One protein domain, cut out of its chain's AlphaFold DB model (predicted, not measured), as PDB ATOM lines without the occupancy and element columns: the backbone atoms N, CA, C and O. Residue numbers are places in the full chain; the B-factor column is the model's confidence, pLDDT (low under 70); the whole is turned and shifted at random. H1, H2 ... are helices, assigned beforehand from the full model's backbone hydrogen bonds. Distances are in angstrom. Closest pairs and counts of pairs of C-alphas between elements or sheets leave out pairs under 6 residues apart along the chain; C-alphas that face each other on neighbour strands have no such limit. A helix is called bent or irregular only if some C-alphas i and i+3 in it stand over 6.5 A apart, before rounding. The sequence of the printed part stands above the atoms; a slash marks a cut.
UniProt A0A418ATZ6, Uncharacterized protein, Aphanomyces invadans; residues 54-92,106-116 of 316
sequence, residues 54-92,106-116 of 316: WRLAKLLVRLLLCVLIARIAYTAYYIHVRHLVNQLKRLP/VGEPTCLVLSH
ATOM      1  N   TRP A  54     156.660 181.824 149.063       84.62
ATOM      2  CA  TRP A  54     156.992 181.127 150.312       84.62
ATOM      3  C   TRP A  54     155.807 180.328 150.855       84.62
ATOM      4  O   TRP A  54     155.958 179.191 151.304       84.62
ATOM      5  N   ARG A  55     154.600 180.901 150.775       85.12
ATOM      6  CA  ARG A  55     153.363 180.213 151.173       85.12
ATOM      7  C   ARG A  55     153.103 178.984 150.302       85.12
ATOM      8  O   ARG A  55     152.800 177.920 150.841       85.12
ATOM      9  N   LEU A  56     153.277 179.110 148.985       90.00
ATOM     10  CA  LEU A  56     153.120 178.000 148.045       90.00
ATOM     11  C   LEU A  56     154.200 176.930 148.246       90.00
ATOM     12  O   LEU A  56     153.879 175.748 148.278       90.00
ATOM     13  N   ALA A  57     155.456 177.329 148.452       87.88
ATOM     14  CA  ALA A  57     156.548 176.404 148.742       87.88
ATOM     15  C   ALA A  57     156.262 175.583 150.010       87.88
ATOM     16  O   ALA A  57     156.365 174.359 149.983       87.88
ATOM     17  N   LYS A  58     155.802 176.225 151.097       86.94
ATOM     18  CA  LYS A  58     155.386 175.509 152.316       86.94
ATOM     19  C   LYS A  58     154.207 174.566 152.072       86.94
ATOM     20  O   LYS A  58     154.202 173.455 152.597       86.94
ATOM     21  N   LEU A  59     153.230 174.970 151.259       88.94
ATOM     22  CA  LEU A  59     152.113 174.100 150.884       88.94
ATOM     23  C   LEU A  59     152.595 172.865 150.107       88.94
ATOM     24  O   LEU A  59     152.201 171.750 150.438       88.94
ATOM     25  N   LEU A  60     153.481 173.049 149.125       92.06
ATOM     26  CA  LEU A  60     154.058 171.959 148.336       92.06
ATOM     27  C   LEU A  60     154.868 170.994 149.203       92.06
ATOM     28  O   LEU A  60     154.711 169.783 149.067       92.06
ATOM     29  N   VAL A  61     155.672 171.508 150.139       90.06
ATOM     30  CA  VAL A  61     156.408 170.678 151.107       90.06
ATOM     31  C   VAL A  61     155.445 169.840 151.950       90.06
ATOM     32  O   VAL A  61     155.670 168.644 152.125       90.06
ATOM     33  N   ARG A  62     154.339 170.424 152.425       91.75
ATOM     34  CA  ARG A  62     153.321 169.692 153.199       91.75
ATOM     35  C   ARG A  62     152.596 168.638 152.373       91.75
ATOM     36  O   ARG A  62     152.394 167.532 152.861       91.75
ATOM     37  N   LEU A  63     152.258 168.939 151.121       92.94
ATOM     38  CA  LEU A  63     151.669 167.960 150.205       92.94
ATOM     39  C   LEU A  63     152.632 166.799 149.942       92.94
ATOM     40  O   LEU A  63     152.235 165.639 150.024       92.94
ATOM     41  N   LEU A  64     153.910 167.099 149.702       92.75
ATOM     42  CA  LEU A  64     154.942 166.086 149.507       92.75
ATOM     43  C   LEU A  64     155.136 165.229 150.764       92.75
ATOM     44  O   LEU A  64     155.287 164.015 150.654       92.75
ATOM     45  N   LEU A  65     155.048 165.825 151.956       90.44
ATOM     46  CA  LEU A  65     155.052 165.095 153.224       90.44
ATOM     47  C   LEU A  65     153.843 164.171 153.375       90.44
ATOM     48  O   LEU A  65     154.017 163.016 153.756       90.44
ATOM     49  N   CYS A  66     152.639 164.631 153.037       92.19
ATOM     50  CA  CYS A  66     151.442 163.789 153.050       92.19
ATOM     51  C   CYS A  66     151.590 162.590 152.106       92.19
ATOM     52  O   CYS A  66     151.313 161.456 152.499       92.19
ATOM     53  N   VAL A  67     152.085 162.821 150.886       93.38
ATOM     54  CA  VAL A  67     152.345 161.752 149.911       93.38
ATOM     55  C   VAL A  67     153.425 160.796 150.417       93.38
ATOM     56  O   VAL A  67     153.273 159.583 150.287       93.38
ATOM     57  N   LEU A  68     154.493 161.307 151.036       91.69
ATOM     58  CA  LEU A  68     155.557 160.489 151.619       91.69
ATOM     59  C   LEU A  68     155.023 159.583 152.736       91.69
ATOM     60  O   LEU A  68     155.307 158.388 152.738       91.69
ATOM     61  N   ILE A  69     154.219 160.127 153.651       91.94
ATOM     62  CA  ILE A  69     153.589 159.367 154.739       91.94
ATOM     63  C   ILE A  69     152.654 158.299 154.172       91.94
ATOM     64  O   ILE A  69     152.742 157.141 154.577       91.94
ATOM     65  N   ALA A  70     151.808 158.658 153.202       91.44
ATOM     66  CA  ALA A  70     150.905 157.717 152.545       91.44
ATOM     67  C   ALA A  70     151.677 156.598 151.835       91.44
ATOM     68  O   ALA A  70     151.320 155.427 151.960       91.44
ATOM     69  N   ARG A  71     152.776 156.933 151.148       92.50
ATOM     70  CA  ARG A  71     153.656 155.958 150.500       92.50
ATOM     71  C   ARG A  71     154.271 155.004 151.518       92.50
ATOM     72  O   ARG A  71     154.196 153.801 151.304       92.50
ATOM     73  N   ILE A  72     154.840 155.518 152.609       90.81
ATOM     74  CA  ILE A  72     155.459 154.694 153.661       90.81
ATOM     75  C   ILE A  72     154.415 153.779 154.304       90.81
ATOM     76  O   ILE A  72     154.645 152.575 154.413       90.81
ATOM     77  N   ALA A  73     153.250 154.320 154.670       90.06
ATOM     78  CA  ALA A  73     152.149 153.536 155.219       90.06
ATOM     79  C   ALA A  73     151.700 152.450 154.230       90.06
ATOM     80  O   ALA A  73     151.520 151.294 154.605       90.06
ATOM     81  N   TYR A  74     151.583 152.773 152.942       90.94
ATOM     82  CA  TYR A  74     151.221 151.793 151.925       90.94
ATOM     83  C   TYR A  74     152.258 150.675 151.799       90.94
ATOM     84  O   TYR A  74     151.911 149.500 151.935       90.94
ATOM     85  N   THR A  75     153.529 151.025 151.586       90.19
ATOM     86  CA  THR A  75     154.577 150.041 151.297       90.19
ATOM     87  C   THR A  75     154.932 149.180 152.496       90.19
ATOM     88  O   THR A  75     155.163 147.988 152.332       90.19
ATOM     89  N   ALA A  76     154.975 149.771 153.690       86.50
ATOM     90  CA  ALA A  76     155.477 149.102 154.883       86.50
ATOM     91  C   ALA A  76     154.361 148.528 155.773       86.50
ATOM     92  O   ALA A  76     154.647 147.703 156.635       86.50
ATOM     93  N   TYR A  77     153.097 148.920 155.580       89.56
ATOM     94  CA  TYR A  77     151.971 148.378 156.350       89.56
ATOM     95  C   TYR A  77     150.974 147.630 155.460       89.56
ATOM     96  O   TYR A  77     150.820 146.411 155.570       89.56
ATOM     97  N   TYR A  78     150.321 148.331 154.531       88.44
ATOM     98  CA  TYR A  78     149.187 147.769 153.790       88.44
ATOM     99  C   TYR A  78     149.571 146.620 152.850       88.44
ATOM    100  O   TYR A  78     148.797 145.671 152.710       88.44
ATOM    101  N   ILE A  79     150.759 146.657 152.235       91.12
ATOM    102  CA  ILE A  79     151.237 145.544 151.397       91.12
ATOM    103  C   ILE A  79     151.387 144.259 152.223       91.12
ATOM    104  O   ILE A  79     150.939 143.200 151.782       91.12
ATOM    105  N   HIS A  80     151.951 144.335 153.432       88.62
ATOM    106  CA  HIS A  80     152.143 143.158 154.282       88.62
ATOM    107  C   HIS A  80     150.823 142.596 154.805       88.62
ATOM    108  O   HIS A  80     150.637 141.380 154.794       88.62
ATOM    109  N   VAL A  81     149.870 143.461 155.167       89.00
ATOM    110  CA  VAL A  81     148.517 143.027 155.544       89.00
ATOM    111  C   VAL A  81     147.837 142.313 154.374       89.00
ATOM    112  O   VAL A  81     147.296 141.222 154.548       89.00
ATOM    113  N   ARG A  82     147.922 142.860 153.153       88.81
ATOM    114  CA  ARG A  82     147.371 142.216 151.947       88.81
ATOM    115  C   ARG A  82     148.036 140.873 151.651       88.81
ATOM    116  O   ARG A  82     147.344 139.914 151.319       88.81
ATOM    117  N   HIS A  83     149.357 140.790 151.790       90.12
ATOM    118  CA  HIS A  83     150.087 139.540 151.599       90.12
ATOM    119  C   HIS A  83     149.643 138.476 152.612       90.12
ATOM    120  O   HIS A  83     149.326 137.355 152.217       90.12
ATOM    121  N   LEU A  84     149.534 138.841 153.894       88.75
ATOM    122  CA  LEU A  84     149.073 137.949 154.958       88.75
ATOM    123  C   LEU A  84     147.654 137.433 154.694       88.75
ATOM    124  O   LEU A  84     147.417 136.229 154.768       88.75
ATOM    125  N   VAL A  85     146.731 138.321 154.312       88.31
ATOM    126  CA  VAL A  85     145.353 137.952 153.946       88.31
ATOM    127  C   VAL A  85     145.345 136.965 152.780       88.31
ATOM    128  O   VAL A  85     144.626 135.967 152.814       88.31
ATOM    129  N   ASN A  86     146.156 137.212 151.751       88.00
ATOM    130  CA  ASN A  86     146.224 136.335 150.586       88.00
ATOM    131  C   ASN A  86     146.809 134.958 150.921       88.00
ATOM    132  O   ASN A  86     146.357 133.965 150.356       88.00
ATOM    133  N   GLN A  87     147.772 134.872 151.843       86.56
ATOM    134  CA  GLN A  87     148.300 133.583 152.293       86.56
ATOM    135  C   GLN A  87     147.298 132.824 153.164       86.56
ATOM    136  O   GLN A  87     147.068 131.645 152.919       86.56
ATOM    137  N   LEU A  88     146.613 133.496 154.093       83.88
ATOM    138  CA  LEU A  88     145.567 132.872 154.912       83.88
ATOM    139  C   LEU A  88     144.380 132.364 154.083       83.88
ATOM    140  O   LEU A  88     143.786 131.350 154.426       83.88
ATOM    141  N   LYS A  89     144.057 133.028 152.966       83.00
ATOM    142  CA  LYS A  89     143.049 132.535 152.012       83.00
ATOM    143  C   LYS A  89     143.490 131.272 151.270       83.00
ATOM    144  O   LYS A  89     142.641 130.494 150.852       83.00
ATOM    145  N   ARG A  90     144.797 131.091 151.055       83.12
ATOM    146  CA  ARG A  90     145.362 129.962 150.296       83.12
ATOM    147  C   ARG A  90     145.655 128.739 151.161       83.12
ATOM    148  O   ARG A  90     145.694 127.642 150.620       83.12
ATOM    149  N   LEU A  91     145.869 128.914 152.465       78.69
ATOM    150  CA  LEU A  91     146.095 127.816 153.403       78.69
ATOM    151  C   LEU A  91     144.789 127.483 154.149       78.69
ATOM    152  O   LEU A  91     144.464 128.168 155.121       78.69
ATOM    153  N   PRO A  92     144.030 126.450 153.730       66.94
ATOM    154  CA  PRO A  92     142.881 125.989 154.501       66.94
ATOM    155  C   PRO A  92     143.338 125.476 155.873       66.94
ATOM    156  O   PRO A  92     144.419 124.889 156.007       66.94
ATOM    157  N   VAL A 106     143.956 144.259 162.652       84.75
ATOM    158  CA  VAL A 106     144.711 145.302 161.945       84.75
ATOM    159  C   VAL A 106     144.760 146.546 162.835       84.75
ATOM    160  O   VAL A 106     143.728 147.132 163.144       84.75
ATOM    161  N   GLY A 107     145.957 146.917 163.292       82.19
ATOM    162  CA  GLY A 107     146.193 148.146 164.058       82.19
ATOM    163  C   GLY A 107     146.399 149.400 163.195       82.19
ATOM    164  O   GLY A 107     146.465 149.346 161.973       82.19
ATOM    165  N   GLU A 108     146.564 150.549 163.843       83.00
ATOM    166  CA  GLU A 108     146.897 151.808 163.165       83.00
ATOM    167  C   GLU A 108     148.360 151.809 162.660       83.00
ATOM    168  O   GLU A 108     149.271 151.456 163.420       83.00
ATOM    169  N   PRO A 109     148.640 152.267 161.421       85.00
ATOM    170  CA  PRO A 109     149.997 152.300 160.860       85.00
ATOM    171  C   PRO A 109     150.888 153.396 161.471       85.00
ATOM    172  O   PRO A 109     152.076 153.486 161.163       85.00
ATOM    173  N   THR A 110     150.335 154.240 162.340       83.19
ATOM    174  CA  THR A 110     150.965 155.454 162.872       83.19
ATOM    175  C   THR A 110     152.322 155.179 163.526       83.19
ATOM    176  O   THR A 110     153.286 155.892 163.257       83.19
ATOM    177  N   CYS A 111     152.458 154.097 164.300       80.88
ATOM    178  CA  CYS A 111     153.731 153.714 164.932       80.88
ATOM    179  C   CYS A 111     154.852 153.409 163.925       80.88
ATOM    180  O   CYS A 111     156.022 153.626 164.230       80.88
ATOM    181  N   LEU A 112     154.501 152.925 162.732       83.38
ATOM    182  CA  LEU A 112     155.457 152.605 161.675       83.38
ATOM    183  C   LEU A 112     155.931 153.860 160.938       83.38
ATOM    184  O   LEU A 112     157.093 153.965 160.566       83.38
ATOM    185  N   VAL A 113     155.045 154.840 160.755       84.38
ATOM    186  CA  VAL A 113     155.422 156.147 160.199       84.38
ATOM    187  C   VAL A 113     156.325 156.897 161.184       84.38
ATOM    188  O   VAL A 113     157.331 157.481 160.786       84.38
ATOM    189  N   LEU A 114     155.999 156.824 162.479       83.56
ATOM    190  CA  LEU A 114     156.735 157.462 163.575       83.56
ATOM    191  C   LEU A 114     158.169 156.940 163.758       83.56
ATOM    192  O   LEU A 114     159.000 157.638 164.337       83.56
ATOM    193  N   SER A 115     158.476 155.728 163.293       82.94
ATOM    194  CA  SER A 115     159.826 155.162 163.393       82.94
ATOM    195  C   SER A 115     160.760 155.621 162.269       82.94
ATOM    196  O   SER A 115     161.970 155.412 162.366       82.94
ATOM    197  N   HIS A 116     160.240 156.269 161.219       88.44
ATOM    198  CA  HIS A 116     161.037 156.674 160.068       88.44
ATOM    199  C   HIS A 116     161.771 158.008 160.333       88.44
ATOM    200  O   HIS A 116     161.135 159.067 160.354       88.44
TER     201      HIS A 116
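Overview. This is residues 54 to 92 and 106 to 116 of the 316 residues of an uncharacterized protein of Aphanomyces invadans (UniProt A0A418ATZ6). One long, gently bent helix, H1, makes the whole length of a rod, and a short segment after a cut, with the small helix H2, packs on one side of H1 near its middle. Two stretches stick out free: residues 54 to 67, which belong to H1, and residues 82 to 92, of which 82 to 90 belong to H1. The printed part has 50 residues, with two named helices in the order H1, H2 and no named strand: all helix. It is extended, with a radius of gyration of the C-alphas of 15.5 A and spans of 57 by 17 by 13 A.

Arrangement. Start at H1, residues 54 to 90, assigned as one helix by its hydrogen bonds but bent: C-alphas 76 and 79 are 6.5 A apart. Its arms, H1a, residues 54 to 76, and H1b, residues 79 to 90, stand at a shallow tilt of 25 degrees. Look next at H2, residues 110 to 114, which touches H1a at residues 69 to 76 alone; the closest C-alphas, of Ala 73 and Val 113, are 6.5 A apart. H1b and H2 are apart. In H1a, H1b and H2 every O i to N i+4 pair is within hydrogen-bond range.

Along the chain. Find C-alpha 54 at (156.992, 181.127, 150.312); from there H1a runs 32.4 A to C-alpha 76. H1b runs 16.7 A, from C-alpha 79 to C-alpha 90 at (145.362, 129.962, 150.296). H2 spans 6.1 A and ends at C-alpha 114, at (156.735, 157.462, 163.575).

Size, cuts and confidence. The C-alphas of Trp 54 and Pro 92, the two farthest apart, are 57.1 A apart. Residues 93 to 105 are not printed, and C-alphas 92 and 106 are 20.8 A apart across the cut. Look for low confidence at residue 92, the one printed residue with pLDDT under 70.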